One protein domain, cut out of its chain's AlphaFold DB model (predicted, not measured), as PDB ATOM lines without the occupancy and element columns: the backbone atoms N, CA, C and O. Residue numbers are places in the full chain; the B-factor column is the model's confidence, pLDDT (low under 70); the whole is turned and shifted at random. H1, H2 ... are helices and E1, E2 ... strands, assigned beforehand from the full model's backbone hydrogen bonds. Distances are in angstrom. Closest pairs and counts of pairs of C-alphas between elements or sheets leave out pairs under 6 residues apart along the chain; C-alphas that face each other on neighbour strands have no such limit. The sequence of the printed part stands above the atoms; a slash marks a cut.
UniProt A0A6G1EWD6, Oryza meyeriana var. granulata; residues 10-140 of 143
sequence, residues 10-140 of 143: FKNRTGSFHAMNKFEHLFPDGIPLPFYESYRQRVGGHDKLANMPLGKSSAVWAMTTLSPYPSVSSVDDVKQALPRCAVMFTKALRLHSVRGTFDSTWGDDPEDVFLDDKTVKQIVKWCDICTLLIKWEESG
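AT A GLANCE: This is residues 10 to 140 of the 143 residues of a protein of Oryza meyeriana var. granulata (UniProt A0A6G1EWD6). The long helix H3 runs through the middle of a helical body, with H2 packed across it, H4 folded back at its last residues and H5 near that end. Long loops lie round these helices, and residues 127 to 140, mostly H6, stick out as an arm. The printed part has 131 residues, with E1, H1, H2, H3, H4, H5 and H6 in that order, mostly helix. It is only just compact, close to loose, with a radius of gyration of the C-alphas of 16.4 A and spans of 54 by 39 by 23 A.

IN THESE COORDINATES: E1, residues 17 to 19, is 6.1 A long and begins at C-alpha 17, (159.995, 120.599, 623.787). H1 is residues 39 to 42, 5.0 A; H2 is residues 56 to 66, 15.3 A. H3, residues 75 to 94, is 27.6 A long, with a kink of 25 degrees near residue 88. H4 is residues 96 to 103, 9.7 A; H5 is residues 117 to 124, 10.9 A. H6, residues 126 to 138, is 18.5 A long and ends at C-alpha 138, (177.392, 151.624, 601.427).

HOW THE PARTS SIT: H3, the hub, touches H2 at a steep tilt of 49 degrees, opposite ways; the closest C-alphas, of Ala 62 and Ala 81, are 4.5 A apart. With residues 87 to 93 alone it touches H4, closest at C-alphas of Ala 92 and Arg 99, 4.4 A. H1 and H3 only just touch, with 3 pairs of C-alphas within 8 A, closest Arg 42 and Lys 79 at 6.5 A. H5 is close to H3 but not clearly touching, about perpendicular at 89 degrees, with C-alphas of Lys 91 and Ile 123 closest at 7.0 A. E1 pairs with no named strand. Every O i to N i+4 pair is within hydrogen-bond range in H2, H5 and H6, against 12 of 16 in H3 and 3 of 4 in H4; H1 is too short for such a pair.

THE WHOLE: The C-alphas farthest apart, of Ser 71 and Gly 140, are 56.3 A from each other. The printed part has no cut; the links E1 to H1, H1 to H2 and H4 to H5 are long. The pLDDT is under 70 at residues 36 to 47 and 108 to 110.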
ATOM      1  N   PHE A  10     162.210 125.788 624.586       94.00
ATOM      2  CA  PHE A  10     163.167 125.124 625.472       94.00
ATOM      3  C   PHE A  10     162.825 123.638 625.611       94.00
ATOM      4  O   PHE A  10     161.669 123.242 625.477       94.00
ATOM      5  N   LYS A  11     163.834 122.812 625.895       95.88
ATOM      6  CA  LYS A  11     163.656 121.392 626.217       95.88
ATOM      7  C   LYS A  11     163.771 121.220 627.727       95.88
ATOM      8  O   LYS A  11     164.769 121.634 628.311       95.88
ATOM      9  N   ASN A  12     162.748 120.656 628.360       96.25
ATOM     10  CA  ASN A  12     162.752 120.418 629.804       96.25
ATOM     11  C   ASN A  12     163.535 119.129 630.159       96.25
ATOM     12  O   ASN A  12     163.996 118.395 629.280       96.25
ATOM     13  N   ARG A  13     163.651 118.805 631.454       96.31
ATOM     14  CA  ARG A  13     164.372 117.612 631.947       96.31
ATOM     15  C   ARG A  13     163.766 116.279 631.513       96.31
ATOM     16  O   ARG A  13     164.471 115.278 631.508       96.31
ATOM     17  N   THR A  14     162.475 116.249 631.176       95.00
ATOM     18  CA  THR A  14     161.800 115.039 630.669       95.00
ATOM     19  C   THR A  14     162.025 114.847 629.172       95.00
ATOM     20  O   THR A  14     161.577 113.860 628.602       95.00
ATOM     21  N   GLY A  15     162.719 115.788 628.528       94.69
ATOM     22  CA  GLY A  15     163.021 115.764 627.109       94.69
ATOM     23  C   GLY A  15     161.913 116.322 626.217       94.69
ATOM     24  O   GLY A  15     162.033 116.234 624.998       94.69
ATOM     25  N   SER A  16     160.871 116.920 626.789       95.31
ATOM     26  CA  SER A  16     159.762 117.521 626.050       95.31
ATOM     27  C   SER A  16     160.121 118.936 625.592       95.31
ATOM     28  O   SER A  16     160.642 119.737 626.376       95.31
ATOM     29  N   PHE A  17     159.834 119.252 624.328       96.12
ATOM     30  CA  PHE A  17     159.995 120.599 623.787       96.12
ATOM     31  C   PHE A  17     158.776 121.453 624.123       96.12
ATOM     32  O   PHE A  17     157.668 121.149 623.699       96.12
ATOM     33  N   HIS A  18     158.997 122.545 624.846       94.94
ATOM     34  CA  HIS A  18     157.994 123.569 625.116       94.94
ATOM     35  C   HIS A  18     158.285 124.771 624.232       94.94
ATOM     36  O   HIS A  18     159.280 125.478 624.420       94.94
ATOM     37  N   ALA A  19     157.436 124.973 623.235       92.62
ATOM     38  CA  ALA A  19     157.620 125.974 622.204       92.62
ATOM     39  C   ALA A  19     156.695 127.167 622.412       92.62
ATOM     40  O   ALA A  19     155.579 127.067 622.922       92.62
ATOM     41  N   MET A  20     157.163 128.331 621.989       87.44
ATOM     42  CA  MET A  20     156.312 129.502 621.873       87.44
ATOM     43  C   MET A  20     155.237 129.239 620.825       87.44
ATOM     44  O   MET A  20     155.499 128.580 619.822       87.44
ATOM     45  N   ASN A  21     154.047 129.790 621.047       83.94
ATOM     46  CA  ASN A  21     152.935 129.638 620.118       83.94
ATOM     47  C   ASN A  21     153.353 130.027 618.685       83.94
ATOM     48  O   ASN A  21     154.012 131.055 618.496       83.94
ATOM     49  N   LYS A  22     152.945 129.213 617.706       85.69
ATOM     50  CA  LYS A  22     153.334 129.219 616.288       85.69
ATOM     51  C   LYS A  22     154.701 128.632 615.973       85.69
ATOM     52  O   LYS A  22     155.008 128.507 614.795       85.69
ATOM     53  N   PHE A  23     155.521 128.281 616.958       88.00
ATOM     54  CA  PHE A  23     156.842 127.683 616.735       88.00
ATOM     55  C   PHE A  23     156.894 126.202 617.122       88.00
ATOM     56  O   PHE A  23     157.912 125.558 616.901       88.00
ATOM     57  N   GLU A  24     155.807 125.640 617.655       89.75
ATOM     58  CA  GLU A  24     155.707 124.229 618.036       89.75
ATOM     59  C   GLU A  24     156.000 123.272 616.881       89.75
ATOM     60  O   GLU A  24     156.706 122.287 617.073       89.75
ATOM     61  N   HIS A  25     155.569 123.615 615.667       89.88
ATOM     62  CA  HIS A  25     155.795 122.812 614.467       89.88
ATOM     63  C   HIS A  25     157.278 122.689 614.067       89.88
ATOM     64  O   HIS A  25     157.612 121.855 613.230       89.88
ATOM     65  N   LEU A  26     158.168 123.513 614.638       90.56
ATOM     66  CA  LEU A  26     159.612 123.428 614.402       90.56
ATOM     67  C   LEU A  26     160.286 122.325 615.229       90.56
ATOM     68  O   LEU A  26     161.456 122.023 614.991       90.56
ATOM     69  N   PHE A  27     159.582 121.738 616.201       90.75
ATOM     70  CA  PHE A  27     160.134 120.754 617.128       90.75
ATOM     71  C   PHE A  27     159.324 119.452 617.089       90.75
ATOM     72  O   PHE A  27     158.093 119.503 617.045       90.75
ATOM     73  N   PRO A  28     159.982 118.277 617.146       90.50
ATOM     74  CA  PRO A  28     159.282 117.006 617.307       90.50
ATOM     75  C   PRO A  28     158.426 117.029 618.575       90.50
ATOM     76  O   PRO A  28     158.939 117.349 619.650       90.50
ATOM     77  N   ASP A  29     157.136 116.725 618.428       91.44
ATOM     78  CA  ASP A  29     156.146 116.750 619.511       91.44
ATOM     79  C   ASP A  29     156.147 118.070 620.307       91.44
ATOM     80  O   ASP A  29     156.001 118.082 621.531       91.44
ATOM     81  N   GLY A  30     156.353 119.197 619.613       92.12
ATOM     82  CA  GLY A  30     156.381 120.523 620.221       92.12
ATOM     83  C   GLY A  30     155.099 120.829 620.996       92.12
ATOM     84  O   GLY A  30     154.005 120.885 620.435       92.12
ATOM     85  N   ILE A  31     155.239 121.072 622.297       94.81
ATOM     86  CA  ILE A  31     154.142 121.428 623.193       94.81
ATOM     87  C   ILE A  31     154.025 122.954 623.203       94.81
ATOM     88  O   ILE A  31     154.965 123.631 623.632       94.81
ATOM     89  N   PRO A  32     152.903 123.536 622.750       93.12
ATOM     90  CA  PRO A  32     152.736 124.978 622.779       93.12
ATOM     91  C   PRO A  32     152.605 125.468 624.224       93.12
ATOM     92  O   PRO A  32     151.806 124.958 625.011       93.12
ATOM     93  N   LEU A  33     153.369 126.501 624.572       91.75
ATOM     94  CA  LEU A  33     153.215 127.202 625.841       91.75
ATOM     95  C   LEU A  33     151.811 127.831 625.922       91.75
ATOM     96  O   LEU A  33     151.364 128.450 624.950       91.75
ATOM     97  N   PRO A  34     151.118 127.735 627.074       89.00
ATOM     98  CA  PRO A  34     149.709 128.112 627.213       89.00
ATOM     99  C   PRO A  34     149.505 129.631 627.354       89.00
ATOM    100  O   PRO A  34     148.626 130.093 628.075       89.00
ATOM    101  N   PHE A  35     150.338 130.438 626.698       81.56
ATOM    102  CA  PHE A  35     150.214 131.889 626.680       81.56
ATOM    103  C   PHE A  35     150.635 132.465 625.333       81.56
ATOM    104  O   PHE A  35     151.673 132.127 624.759       81.56
ATOM    105  N   TYR A  36     149.806 133.383 624.846       67.06
ATOM    106  CA  TYR A  36     150.015 134.090 623.595       67.06
ATOM    107  C   TYR A  36     150.606 135.465 623.895       67.06
ATOM    108  O   TYR A  36     149.910 136.475 623.903       67.06
ATOM    109  N   GLU A  37     151.896 135.496 624.212       60.81
ATOM    110  CA  GLU A  37     152.592 136.756 624.455       60.81
ATOM    111  C   GLU A  37     153.595 137.015 623.341       60.81
ATOM    112  O   GLU A  37     154.548 136.253 623.138       60.81
ATOM    113  N   SER A  38     153.387 138.129 622.633       58.28
ATOM    114  CA  SER A  38     154.440 138.738 621.820       58.28
ATOM    115  C   SER A  38     155.670 138.993 622.698       58.28
ATOM    116  O   SER A  38     155.535 139.234 623.897       58.28
ATOM    117  N   TYR A  39     156.881 138.997 622.128       52.19
ATOM    118  CA  TYR A  39     158.106 139.314 622.884       52.19
ATOM    119  C   TYR A  39     157.944 140.594 623.728       52.19
ATOM    120  O   TYR A  39     158.324 140.616 624.893       52.19
ATOM    121  N   ARG A  40     157.269 141.616 623.177       52.09
ATOM    122  CA  ARG A  40     156.937 142.883 623.851       52.09
ATOM    123  C   ARG A  40     156.063 142.703 625.099       52.09
ATOM    124  O   ARG A  40     156.304 143.378 626.093       52.09
ATOM    125  N   GLN A  41     155.079 141.805 625.064       55.53
ATOM    126  CA  GLN A  41     154.260 141.455 626.233       55.53
ATOM    127  C   GLN A  41     155.028 140.589 627.233       55.53
ATOM    128  O   GLN A  41     154.847 140.766 628.431       55.53
ATOM    129  N   ARG A  42     155.940 139.732 626.755       60.25
ATOM    130  CA  ARG A  42     156.678 138.780 627.596       60.25
ATOM    131  C   ARG A  42     157.709 139.424 628.511       60.25
ATOM    132  O   ARG A  42     157.895 138.991 629.638       60.25
ATOM    133  N   VAL A  43     158.366 140.483 628.049       54.81
ATOM    134  CA  VAL A  43     159.142 141.349 628.949       54.81
ATOM    135  C   VAL A  43     158.260 142.350 629.688       54.81
ATOM    136  O   VAL A  43     158.749 143.013 630.576       54.81
ATOM    137  N   GLY A  44     156.958 142.438 629.396       52.91
ATOM    138  CA  GLY A  44     156.033 143.409 629.986       52.91
ATOM    139  C   GLY A  44     156.298 144.856 629.559       52.91
ATOM    140  O   GLY A  44     155.978 145.778 630.303       52.91
ATOM    141  N   GLY A  45     156.866 145.041 628.366       62.81
ATOM    142  CA  GLY A  45     157.389 146.308 627.861       62.81
ATOM    143  C   GLY A  45     158.910 146.379 627.978       62.81
ATOM    144  O   GLY A  45     159.511 145.773 628.862       62.81
ATOM    145  N   HIS A  46     159.554 147.112 627.067       66.81
ATOM    146  CA  HIS A  46     161.010 147.287 627.105       66.81
ATOM    147  C   HIS A  46     161.476 147.965 628.399       66.81
ATOM    148  O   HIS A  46     162.576 147.692 628.857       66.81
ATOM    149  N   ASP A  47     160.606 148.741 629.039       67.00
ATOM    150  CA  ASP A  47     160.880 149.441 630.298       67.00
ATOM    151  C   ASP A  47     161.136 148.480 631.472       67.00
ATOM    152  O   ASP A  47     161.809 148.826 632.435       67.00
ATOM    153  N   LYS A  48     160.661 147.231 631.388       74.19
ATOM    154  CA  LYS A  48     160.939 146.205 632.402       74.19
ATOM    155  C   LYS A  48     162.250 145.452 632.161       74.19
ATOM    156  O   LYS A  48     162.686 144.730 633.052       74.19
ATOM    157  N   LEU A  49     162.891 145.618 630.997       82.44
ATOM    158  CA  LEU A  49     164.215 145.038 630.733       82.44
ATOM    159  C   LEU A  49     165.273 145.611 631.679       82.44
ATOM    160  O   LEU A  49     166.147 144.866 632.107       82.44
ATOM    161  N   ALA A  50     165.168 146.899 632.020       85.38
ATOM    162  CA  ALA A  50     166.077 147.560 632.956       85.38
ATOM    163  C   ALA A  50     165.975 146.976 634.376       85.38
ATOM    164  O   ALA A  50     166.962 146.918 635.089       85.38
ATOM    165  N   ASN A  51     164.799 146.477 634.765       88.12
ATOM    166  CA  ASN A  51     164.551 145.911 636.097       88.12
ATOM    167  C   ASN A  51     164.724 144.386 636.150       88.12
ATOM    168  O   ASN A  51     164.396 143.756 637.156       88.12
ATOM    169  N   MET A  52     165.163 143.762 635.056       90.31
ATOM    170  CA  MET A  52     165.338 142.318 635.007       90.31
ATOM    171  C   MET A  52     166.724 141.948 635.541       90.31
ATOM    172  O   MET A  52     167.710 142.407 634.967       90.31
ATOM    173  N   PRO A  53     166.811 141.088 636.571       92.00
ATOM    174  CA  PRO A  53     168.099 140.638 637.078       92.00
ATOM    175  C   PRO A  53     168.798 139.774 636.030       92.00
ATOM    176  O   PRO A  53     168.179 138.882 635.435       92.00
ATOM    177  N   LEU A  54     170.083 140.023 635.813       92.31
ATOM    178  CA  LEU A  54     170.968 139.279 634.920       92.31
ATOM    179  C   LEU A  54     172.207 138.804 635.686       92.31
ATOM    180  O   LEU A  54     172.448 139.199 636.822       92.31
ATOM    181  N   GLY A  55     173.001 137.955 635.037       91.62
ATOM    182  CA  GLY A  55     174.188 137.348 635.630       91.62
ATOM    183  C   GLY A  55     173.965 135.885 635.995       91.62
ATOM    184  O   GLY A  55     172.932 135.280 635.681       91.62
ATOM    185  N   LYS A  56     174.969 135.290 636.639       91.12
ATOM    186  CA  LYS A  56     175.029 133.845 636.884       91.12
ATOM    187  C   LYS A  56     173.861 133.343 637.737       91.12
ATOM    188  O   LYS A  56     173.241 132.349 637.364       91.12
ATOM    189  N   SER A  57     173.525 134.032 638.829       91.06
ATOM    190  CA  SER A  57     172.408 133.672 639.718       91.06
ATOM    191  C   SER A  57     171.075 133.648 638.969       91.06
ATOM    192  O   SER A  57     170.359 132.646 639.001       91.06
ATOM    193  N   SER A  58     170.787 134.705 638.204       92.69
ATOM    194  CA  SER A  58     169.591 134.799 637.360       92.69
ATOM    195  C   SER A  58     169.541 133.709 636.279       92.69
ATOM    196  O   SER A  58     168.484 133.118 636.030       92.69
ATOM    197  N   ALA A  59     170.683 133.375 635.665       92.38
ATOM    198  CA  ALA A  59     170.773 132.297 634.682       92.38
ATOM    199  C   ALA A  59     170.506 130.923 635.307       92.38
ATOM    200  O   ALA A  59     169.716 130.149 634.762       92.38
ATOM    201  N   VAL A  60     171.114 130.632 636.461       93.81
ATOM    202  CA  VAL A  60     170.875 129.393 637.213       93.81
ATOM    203  C   VAL A  60     169.408 129.298 637.608       93.81
ATOM    204  O   VAL A  60     168.780 128.285 637.308       93.81
ATOM    205  N   TRP A  61     168.835 130.362 638.177       95.00
ATOM    206  CA  TRP A  61     167.423 130.412 638.556       95.00
ATOM    207  C   TRP A  61     166.497 130.111 637.369       95.00
ATOM    208  O   TRP A  61     165.592 129.273 637.472       95.00
ATOM    209  N   ALA A  62     166.751 130.733 636.212       95.56
ATOM    210  CA  ALA A  62     165.964 130.502 635.006       95.56
ATOM    211  C   ALA A  62     166.066 129.040 634.538       95.56
ATOM    212  O   ALA A  62     165.047 128.422 634.235       95.56
ATOM    213  N   MET A  63     167.261 128.441 634.552       95.94
ATOM    214  CA  MET A  63     167.442 127.030 634.186       95.94
ATOM    215  C   MET A  63     166.765 126.079 635.172       95.94
ATOM    216  O   MET A  63     166.096 125.134 634.752       95.94
ATOM    217  N   THR A  64     166.878 126.340 636.477       96.88
ATOM    218  CA  THR A  64     166.205 125.547 637.516       96.88
ATOM    219  C   THR A  64     164.685 125.674 637.465       96.88
ATOM    220  O   THR A  64     163.995 124.770 637.920       96.88
ATOM    221  N   THR A  65     164.172 126.750 636.867       97.69
ATOM    222  CA  THR A  65     162.741 126.982 636.639       97.69
ATOM    223  C   THR A  65     162.243 126.286 635.369       97.69
ATOM    224  O   THR A  65     161.218 125.610 635.371       97.69
ATOM    225  N   LEU A  66     162.972 126.408 634.257       96.88
ATOM    226  CA  LEU A  66     162.559 125.818 632.979       96.88
ATOM    227  C   LEU A  66     162.712 124.292 632.970       96.88
ATOM    228  O   LEU A  66     161.885 123.581 632.402       96.88
ATOM    229  N   SER A  67     163.753 123.771 633.620       97.69
ATOM    230  CA  SER A  67     164.084 122.344 633.630       97.69
ATOM    231  C   SER A  67     162.946 121.443 634.146       97.69
ATOM    232  O   SER A  67     162.609 120.476 633.461       97.69
ATOM    233  N   PRO A  68     162.295 121.714 635.293       97.44
ATOM    234  CA  PRO A  68     161.233 120.857 635.809       97.44
ATOM    235  C   PRO A  68     159.826 121.216 635.308       97.44
ATOM    236  O   PRO A  68     158.880 120.516 635.674       97.44
ATOM    237  N   TYR A  69     159.641 122.267 634.508       96.75
ATOM    238  CA  TYR A  69     158.323 122.630 633.974       96.75
ATOM    239  C   TYR A  69     157.715 121.485 633.136       96.75
ATOM    240  O   TYR A  69     158.445 120.853 632.366       96.75
ATOM    241  N   PRO A  70     156.402 121.196 633.231       95.38
ATOM    242  CA  PRO A  70     155.381 121.830 634.080       95.38
ATOM    243  C   PRO A  70     155.187 121.160 635.452       95.38
ATOM    244  O   PRO A  70     154.239 121.471 636.159       95.38
ATOM    245  N   SER A  71     156.047 120.209 635.834       95.06
ATOM    246  CA  SER A  71     155.847 119.387 637.041       95.06
ATOM    247  C   SER A  71     156.056 120.122 638.370       95.06
ATOM    248  O   SER A  71     155.511 119.696 639.382       95.06
ATOM    249  N   VAL A  72     156.862 121.187 638.379       96.00
ATOM    250  CA  VAL A  72     157.200 121.953 639.595       96.00
ATOM    251  C   VAL A  72     156.932 123.437 639.388       96.00
ATOM    252  O   VAL A  72     156.276 124.066 640.209       96.00
ATOM    253  N   SER A  73     157.438 123.994 638.290       96.19
ATOM    254  CA  SER A  73     157.300 125.416 637.983       96.19
ATOM    255  C   SER A  73     155.981 125.714 637.281       96.19
ATOM    256  O   SER A  73     155.508 124.928 636.457       96.19
ATOM    257  N   SER A  74     155.411 126.871 637.593       94.56
ATOM    258  CA  SER A  74     154.171 127.369 637.009       94.56
ATOM    259  C   SER A  74     154.402 128.050 635.657       94.56
ATOM    260  O   SER A  74     155.529 128.331 635.241       94.56
ATOM    261  N   VAL A  75     153.307 128.365 634.965       91.75
ATOM    262  CA  VAL A  75     153.344 129.174 633.739       91.75
ATOM    263  C   VAL A  75     153.931 130.565 634.001       91.75
ATOM    264  O   VAL A  75     154.701 131.060 633.178       91.75
ATOM    265  N   ASP A  76     153.615 131.184 635.140       90.38
ATOM    266  CA  ASP A  76     154.123 132.515 635.487       90.38
ATOM    267  C   ASP A  76     155.630 132.500 635.771       90.38
ATOM    268  O   ASP A  76     156.343 133.423 635.368       90.38
ATOM    269  N   ASP A  77     156.147 131.414 636.353       93.31
ATOM    270  CA  ASP A  77     157.592 131.226 636.516       93.31
ATOM    271  C   ASP A  77     158.293 131.132 635.152       93.31
ATOM    272  O   ASP A  77     159.319 131.773 634.918       93.31
ATOM    273  N   VAL A  78     157.704 130.401 634.197       92.50
ATOM    274  CA  VAL A  78     158.225 130.303 632.822       92.50
ATOM    275  C   VAL A  78     158.194 131.655 632.108       92.50
ATOM    276  O   VAL A  78     159.160 132.007 631.419       92.50
ATOM    277  N   LYS A  79     157.128 132.449 632.286       88.19
ATOM    278  CA  LYS A  79     157.034 133.812 631.734       88.19
ATOM    279  C   LYS A  79     158.141 134.725 632.249       88.19
ATOM    280  O   LYS A  79     158.577 135.608 631.519       88.19
ATOM    281  N   GLN A  80     158.625 134.491 633.463       89.00
ATOM    282  CA  GLN A  80     159.745 135.219 634.048       89.00
ATOM    283  C   GLN A  80     161.114 134.664 633.618       89.00
ATOM    284  O   GLN A  80     162.043 135.437 633.363       89.00
ATOM    285  N   ALA A  81     161.266 133.345 633.513       92.94
ATOM    286  CA  ALA A  81     162.533 132.705 633.161       92.94
ATOM    287  C   ALA A  81     162.920 132.901 631.684       92.94
ATOM    288  O   ALA A  81     164.077 133.188 631.376       92.94
ATOM    289  N   LEU A  82     161.959 132.806 630.758       90.75
ATOM    290  CA  LEU A  82     162.236 132.907 629.319       90.75
ATOM    291  C   LEU A  82     162.871 134.245 628.893       90.75
ATOM    292  O   LEU A  82     163.852 134.209 628.148       90.75
ATOM    293  N   PRO A  83     162.377 135.422 629.333       88.12
ATOM    294  CA  PRO A  83     163.031 136.704 629.079       88.12
ATOM    295  C   PRO A  83     164.491 136.766 629.515       88.12
ATOM    296  O   PRO A  83     165.320 137.261 628.754       88.12
ATOM    297  N   ARG A  84     164.817 136.221 630.693       92.00
ATOM    298  CA  ARG A  84     166.186 136.199 631.228       92.00
ATOM    299  C   ARG A  84     167.110 135.424 630.293       92.00
ATOM    300  O   ARG A  84     168.139 135.947 629.871       92.00
ATOM    301  N   CYS A  85     166.698 134.227 629.870       91.81
ATOM    302  CA  CYS A  85     167.437 133.438 628.880       91.81
ATOM    303  C   CYS A  85     167.547 134.160 627.530       91.81
ATOM    304  O   CYS A  85     168.613 134.178 626.915       91.81
ATOM    305  N   ALA A  86     166.464 134.781 627.057       88.94
ATOM    306  CA  ALA A  86     166.484 135.514 625.798       88.94
ATOM    307  C   ALA A  86     167.494 136.672 625.842       88.94
ATOM    308  O   ALA A  86     168.277 136.829 624.906       88.94
ATOM    309  N   VAL A  87     167.533 137.458 626.919       90.12
ATOM    310  CA  VAL A  87     168.490 138.563 627.054       90.12
ATOM    311  C   VAL A  87     169.924 138.045 627.168       90.12
ATOM    312  O   VAL A  87     170.764 138.424 626.350       90.12
ATOM    313  N   MET A  88     170.192 137.141 628.115       91.38
ATOM    314  CA  MET A  88     171.556 136.685 628.409       91.38
ATOM    315  C   MET A  88     172.183 135.847 627.296       91.38
ATOM    316  O   MET A  88     173.394 135.901 627.122       91.38
ATOM    317  N   PHE A  89     171.395 135.098 626.520       87.62
ATOM    318  CA  PHE A  89     171.942 134.288 625.428       87.62
ATOM    319  C   PHE A  89     171.734 134.959 624.077       87.62
ATOM    320  O   PHE A  89     172.689 135.229 623.360       87.62
ATOM    321  N   THR A  90     170.495 135.294 623.715       87.94
ATOM    322  CA  THR A  90     170.219 135.739 622.341       87.94
ATOM    323  C   THR A  90     170.530 137.207 622.086       87.94
ATOM    324  O   THR A  90     170.980 137.551 620.995       87.94
ATOM    325  N   LYS A  91     170.287 138.098 623.055       88.62
ATOM    326  CA  LYS A  91     170.569 139.533 622.888       88.62
ATOM    327  C   LYS A  91     172.038 139.847 623.135       88.62
ATOM    328  O   LYS A  91     172.595 140.647 622.392       88.62
ATOM    329  N   ALA A  92     172.670 139.157 624.079       90.62
ATOM    330  CA  ALA A  92     174.109 139.240 624.312       90.62
ATOM    331  C   ALA A  92     174.950 138.814 623.095       90.62
ATOM    332  O   ALA A  92     175.992 139.410 622.844       90.62
ATOM    333  N   LEU A  93     174.478 137.844 622.298       88.88
ATOM    334  CA  LEU A  93     175.122 137.478 621.028       88.88
ATOM    335  C   LEU A  93     175.008 138.566 619.949       88.88
ATOM    336  O   LEU A  93     175.865 138.650 619.079       88.88
ATOM    337  N   ARG A  94     173.954 139.391 619.984       87.56
ATOM    338  CA  ARG A  94     173.733 140.461 618.992       87.56
ATOM    339  C   ARG A  94     174.415 141.770 619.367       87.56
ATOM    340  O   ARG A  94     174.803 142.532 618.491       87.56
ATOM    341  N   LEU A  95     174.484 142.071 620.662       90.00
ATOM    342  CA  LEU A  95     174.896 143.369 621.178       90.00
ATOM    343  C   LEU A  95     175.952 143.191 622.266       90.00
ATOM    344  O   LEU A  95     175.646 142.761 623.379       90.00
ATOM    345  N   HIS A  96     177.182 143.612 621.966       90.81
ATOM    346  CA  HIS A  96     178.282 143.616 622.933       90.81
ATOM    347  C   HIS A  96     177.959 144.412 624.202       90.81
ATOM    348  O   HIS A  96     178.411 144.027 625.272       90.81
ATOM    349  N   SER A  97     177.148 145.472 624.107       90.44
ATOM    350  CA  SER A  97     176.695 146.243 625.272       90.44
ATOM    351  C   SER A  97     175.885 145.403 626.258       90.44
ATOM    352  O   SER A  97     176.091 145.525 627.459       90.44
ATOM    353  N   VAL A  98     175.026 144.505 625.760       91.44
ATOM    354  CA  VAL A  98     174.244 143.584 626.600       91.44
ATOM    355  C   VAL A  98     175.158 142.567 627.270       91.44
ATOM    356  O   VAL A  98     175.047 142.345 628.468       91.44
ATOM    357  N   ARG A  99     176.071 141.955 626.505       90.94
ATOM    358  CA  ARG A  99     177.030 140.993 627.063       90.94
ATOM    359  C   ARG A  99     177.911 141.647 628.126       90.94
ATOM    360  O   ARG A  99     178.050 141.111 629.218       90.94
ATOM    361  N   GLY A 100     178.458 142.822 627.820       91.19
ATOM    362  CA  GLY A 100     179.345 143.571 628.704       91.19
ATOM    363  C   GLY A 100     178.715 143.958 630.042       91.19
ATOM    364  O   GLY A 100     179.453 144.195 630.988       91.19
ATOM    365  N   THR A 101     177.380 143.968 630.156       90.62
ATOM    366  CA  THR A 101     176.688 144.213 631.433       90.62
ATOM    367  C   THR A 101     176.985 143.142 632.485       90.62
ATOM    368  O   THR A 101     177.019 143.457 633.668       90.62
ATOM    369  N   PHE A 102     177.183 141.885 632.078       88.50
ATOM    370  CA  PHE A 102     177.346 140.758 633.004       88.50
ATOM    371  C   PHE A 102     178.601 139.913 632.752       88.50
ATOM    372  O   PHE A 102     178.832 138.953 633.478       88.50
ATOM    373  N   ASP A 103     179.411 140.235 631.737       87.62
ATOM    374  CA  ASP A 103     180.626 139.476 631.388       87.62
ATOM    375  C   ASP A 103     181.677 139.559 632.509       87.62
ATOM    376  O   ASP A 103     182.254 138.544 632.891       87.62
ATOM    377  N   SER A 104     181.876 140.750 633.088       80.50
ATOM    378  CA  SER A 104     182.879 140.978 634.136       80.50
ATOM    379  C   SER A 104     182.479 140.429 635.503       80.50
ATOM    380  O   SER A 104     183.353 140.154 636.309       80.50
ATOM    381  N   THR A 105     181.181 140.272 635.769       81.75
ATOM    382  CA  THR A 105     180.656 139.808 637.064       81.75
ATOM    383  C   THR A 105     180.215 138.348 637.036       81.75
ATOM    384  O   THR A 105     179.745 137.820 638.035       81.75
ATOM    385  N   TRP A 106     180.369 137.650 635.906       82.69
ATOM    386  CA  TRP A 106     179.876 136.279 635.759       82.69
ATOM    387  C   TRP A 106     180.551 135.275 636.708       82.69
ATOM    388  O   TRP A 106     179.937 134.279 637.101       82.69
ATOM    389  N   GLY A 107     181.832 135.498 637.018       72.56
ATOM    390  CA  GLY A 107     182.644 134.637 637.884       72.56
ATOM    391  C   GLY A 107     182.664 135.048 639.356       72.56
ATOM    392  O   GLY A 107     182.962 134.196 640.194       72.56
ATOM    393  N   ASP A 108     182.322 136.302 639.642       68.12
ATOM    394  CA  ASP A 108     182.379 136.905 640.972       68.12
ATOM    395  C   ASP A 108     181.017 136.798 641.694       68.12
ATOM    396  O   ASP A 108     180.086 136.165 641.187       68.12
ATOM    397  N   ASP A 109     180.941 137.320 642.923       61.25
ATOM    398  CA  ASP A 109     179.822 137.181 643.873       61.25
ATOM    399  C   ASP A 109     178.413 137.415 643.264       61.25
ATOM    400  O   ASP A 109     178.260 138.119 642.266       61.25
ATOM    401  N   PRO A 110     177.347 136.842 643.865       63.62
ATOM    402  CA  PRO A 110     176.065 136.535 643.223       63.62
ATOM    403  C   PRO A 110     175.151 137.739 642.951       63.62
ATOM    404  O   PRO A 110     173.954 137.523 642.745       63.62
ATOM    405  N   GLU A 111     175.664 138.968 642.980       73.38
ATOM    406  CA  GLU A 111     174.835 140.154 642.794       73.38
ATOM    407  C   GLU A 111     174.242 140.195 641.384       73.38
ATOM    408  O   GLU A 111     174.927 140.053 640.367       73.38
ATOM    409  N   ASP A 112     172.925 140.380 641.341       84.12
ATOM    410  CA  ASP A 112     172.215 140.580 640.092       84.12
ATOM    411  C   ASP A 112     172.663 141.901 639.459       84.12
ATOM    412  O   ASP A 112     172.704 142.948 640.109       84.12
ATOM    413  N   VAL A 113     172.946 141.857 638.160       90.50
ATOM    414  CA  VAL A 113     173.251 143.050 637.365       90.50
ATOM    415  C   VAL A 113     172.080 143.409 636.462       90.50
ATOM    416  O   VAL A 113     171.294 142.554 636.051       90.50
ATOM    417  N   PHE A 114     171.971 144.690 636.134       92.50
ATOM    418  CA  PHE A 114     170.824 145.260 635.439       92.50
ATOM    419  C   PHE A 114     171.279 146.030 634.203       92.50
ATOM    420  O   PHE A 114     172.355 146.629 634.187       92.50
ATOM    421  N   LEU A 115     170.460 146.015 633.151       91.06
ATOM    422  CA  LEU A 115     170.741 146.790 631.943       91.06
ATOM    423  C   LEU A 115     170.496 148.275 632.202       91.06
ATOM    424  O   LEU A 115     169.459 148.646 632.750       91.06
ATOM    425  N   ASP A 116     171.385 149.126 631.698       91.06
ATOM    426  CA  ASP A 116     171.103 150.556 631.612       91.06
ATOM    427  C   ASP A 116     170.076 150.876 630.502       91.06
ATOM    428  O   ASP A 116     169.884 150.125 629.534       91.06
ATOM    429  N   ASP A 117     169.435 152.041 630.604       88.94
ATOM    430  CA  ASP A 117     168.415 152.501 629.653       88.94
ATOM    431  C   ASP A 117     168.917 152.588 628.205       88.94
ATOM    432  O   ASP A 117     168.150 152.419 627.248       88.94
ATOM    433  N   LYS A 118     170.203 152.899 628.012       90.25
ATOM    434  CA  LYS A 118     170.803 153.024 626.680       90.25
ATOM    435  C   LYS A 118     170.865 151.651 626.015       90.25
ATOM    436  O   LYS A 118     170.474 151.514 624.855       90.25
ATOM    437  N   THR A 119     171.297 150.644 626.756       90.12
ATOM    438  CA  THR A 119     171.411 149.253 626.334       90.12
ATOM    439  C   THR A 119     170.029 148.656 626.091       90.12
ATOM    440  O   THR A 119     169.803 148.029 625.054       90.12
ATOM    441  N   VAL A 120     169.052 148.956 626.955       89.25
ATOM    442  CA  VAL A 120     167.643 148.613 626.716       89.25
ATOM    443  C   VAL A 120     167.165 149.182 625.378       89.25
ATOM    444  O   VAL A 120     166.651 148.432 624.548       89.25
ATOM    445  N   LYS A 121     167.395 150.470 625.096       88.00
ATOM    446  CA  LYS A 121     167.008 151.094 623.813       88.00
ATOM    447  C   LYS A 121     167.693 150.442 622.607       88.00
ATOM    448  O   LYS A 121     167.064 150.319 621.556       88.00
ATOM    449  N   GLN A 122     168.946 150.006 622.737       87.81
ATOM    450  CA  GLN A 122     169.663 149.304 621.665       87.81
ATOM    451  C   GLN A 122     169.032 147.946 621.335       87.81
ATOM    452  O   GLN A 122     168.885 147.627 620.156       87.81
ATOM    453  N   ILE A 123     168.587 147.179 622.341       87.44
ATOM    454  CA  ILE A 123     167.881 145.899 622.132       87.44
ATOM    455  C   ILE A 123     166.638 146.094 621.253       87.44
ATOM    456  O   ILE A 123     166.352 145.263 620.387       87.44
ATOM    457  N   VAL A 124     165.905 147.187 621.477       84.19
ATOM    458  CA  VAL A 124     164.685 147.534 620.732       84.19
ATOM    459  C   VAL A 124     164.994 147.925 619.296       84.19
ATOM    460  O   VAL A 124     164.300 147.506 618.375       84.19
ATOM    461  N   LYS A 125     166.046 148.721 619.113       87.12
ATOM    462  CA  LYS A 125     166.441 149.303 617.829       87.12
ATOM    463  C   LYS A 125     167.376 148.408 617.020       87.12
ATOM    464  O   LYS A 125     168.049 148.898 616.124       87.12
ATOM    465  N   TRP A 126     167.435 147.106 617.310       85.56
ATOM    466  CA  TRP A 126     168.355 146.183 616.637       85.56
ATOM    467  C   TRP A 126     168.278 146.268 615.104       85.56
ATOM    468  O   TRP A 126     169.307 146.419 614.451       85.56
ATOM    469  N   CYS A 127     167.069 146.232 614.533       84.69
ATOM    470  CA  CYS A 127     166.886 146.329 613.082       84.69
ATOM    471  C   CYS A 127     167.338 147.687 612.527       84.69
ATOM    472  O   CYS A 127     167.972 147.733 611.473       84.69
ATOM    473  N   ASP A 128     167.064 148.781 613.245       89.75
ATOM    474  CA  ASP A 128     167.496 150.124 612.846       89.75
ATOM    475  C   ASP A 128     169.023 150.231 612.876       89.75
ATOM    476  O   ASP A 128     169.620 150.748 611.938       89.75
ATOM    477  N   ILE A 129     169.663 149.690 613.919       90.06
ATOM    478  CA  ILE A 129     171.124 149.636 614.050       90.06
ATOM    479  C   ILE A 129     171.726 148.856 612.878       90.06
ATOM    480  O   ILE A 129     172.628 149.367 612.223       90.06
ATOM    481  N   CYS A 130     171.198 147.668 612.562       89.12
ATOM    482  CA  CYS A 130     171.660 146.883 611.413       89.12
ATOM    483  C   CYS A 130     171.507 147.658 610.101       89.12
ATOM    484  O   CYS A 130     172.436 147.724 609.304       89.12
ATOM    485  N   THR A 131     170.350 148.291 609.898       91.81
ATOM    486  CA  THR A 131     170.067 149.073 608.688       91.81
ATOM    487  C   THR A 131     171.019 150.259 608.552       91.81
ATOM    488  O   THR A 131     171.519 150.530 607.464       91.81
ATOM    489  N   LEU A 132     171.279 150.976 609.647       92.62
ATOM    490  CA  LEU A 132     172.199 152.109 609.658       92.62
ATOM    491  C   LEU A 132     173.648 151.670 609.426       92.62
ATOM    492  O   LEU A 132     174.361 152.364 608.710       92.62
ATOM    493  N   LEU A 133     174.068 150.524 609.971       90.56
ATOM    494  CA  LEU A 133     175.400 149.963 609.725       90.56
ATOM    495  C   LEU A 133     175.599 149.585 608.253       90.56
ATOM    496  O   LEU A 133     176.632 149.925 607.686       90.56
ATOM    497  N   ILE A 134     174.603 148.951 607.621       92.31
ATOM    498  CA  ILE A 134     174.649 148.618 606.187       92.31
ATOM    499  C   ILE A 134     174.738 149.896 605.346       92.31
ATOM    500  O   ILE A 134     175.636 150.027 604.521       92.31
ATOM    501  N   LYS A 135     173.871 150.882 605.607       91.62
ATOM    502  CA  LYS A 135     173.891 152.169 604.888       91.62
ATOM    503  C   LYS A 135     175.205 152.928 605.062       91.62
ATOM    504  O   LYS A 135     175.638 153.616 604.145       91.62
ATOM    505  N   TRP A 136     175.813 152.844 606.243       90.12
ATOM    506  CA  TRP A 136     177.100 153.478 606.520       90.12
ATOM    507  C   TRP A 136     178.245 152.826 605.739       90.12
ATOM    508  O   TRP A 136     179.103 153.536 605.220       90.12
ATOM    509  N   GLU A 137     178.233 151.496 605.607       90.56
ATOM    510  CA  GLU A 137     179.170 150.770 604.742       90.56
ATOM    511  C   GLU A 137     178.987 151.190 603.274       90.56
ATOM    512  O   GLU A 137     179.948 151.562 602.603       90.56
ATOM    513  N   GLU A 138     177.738 151.223 602.798       89.94
ATOM    514  CA  GLU A 138     177.392 151.624 601.427       89.94
ATOM    515  C   GLU A 138     177.766 153.077 601.105       89.94
ATOM    516  O   GLU A 138     178.103 153.386 599.963       89.94
ATOM    517  N   SER A 139     177.740 153.984 602.089       88.56
ATOM    518  CA  SER A 139     178.078 155.395 601.873       88.56
ATOM    519  C   SER A 139     179.585 155.671 601.788       88.56
ATOM    520  O   SER A 139     179.976 156.838 601.735       88.56
ATOM    521  N   GLY A 140     180.422 154.627 601.799       76.38
ATOM    522  CA  GLY A 140     181.876 154.735 601.840       76.38
ATOM    523  C   GLY A 140     182.331 155.163 603.228       76.38
ATOM    524  O   GLY A 140     182.390 156.361 603.514       76.38
TER     525      GLY A 140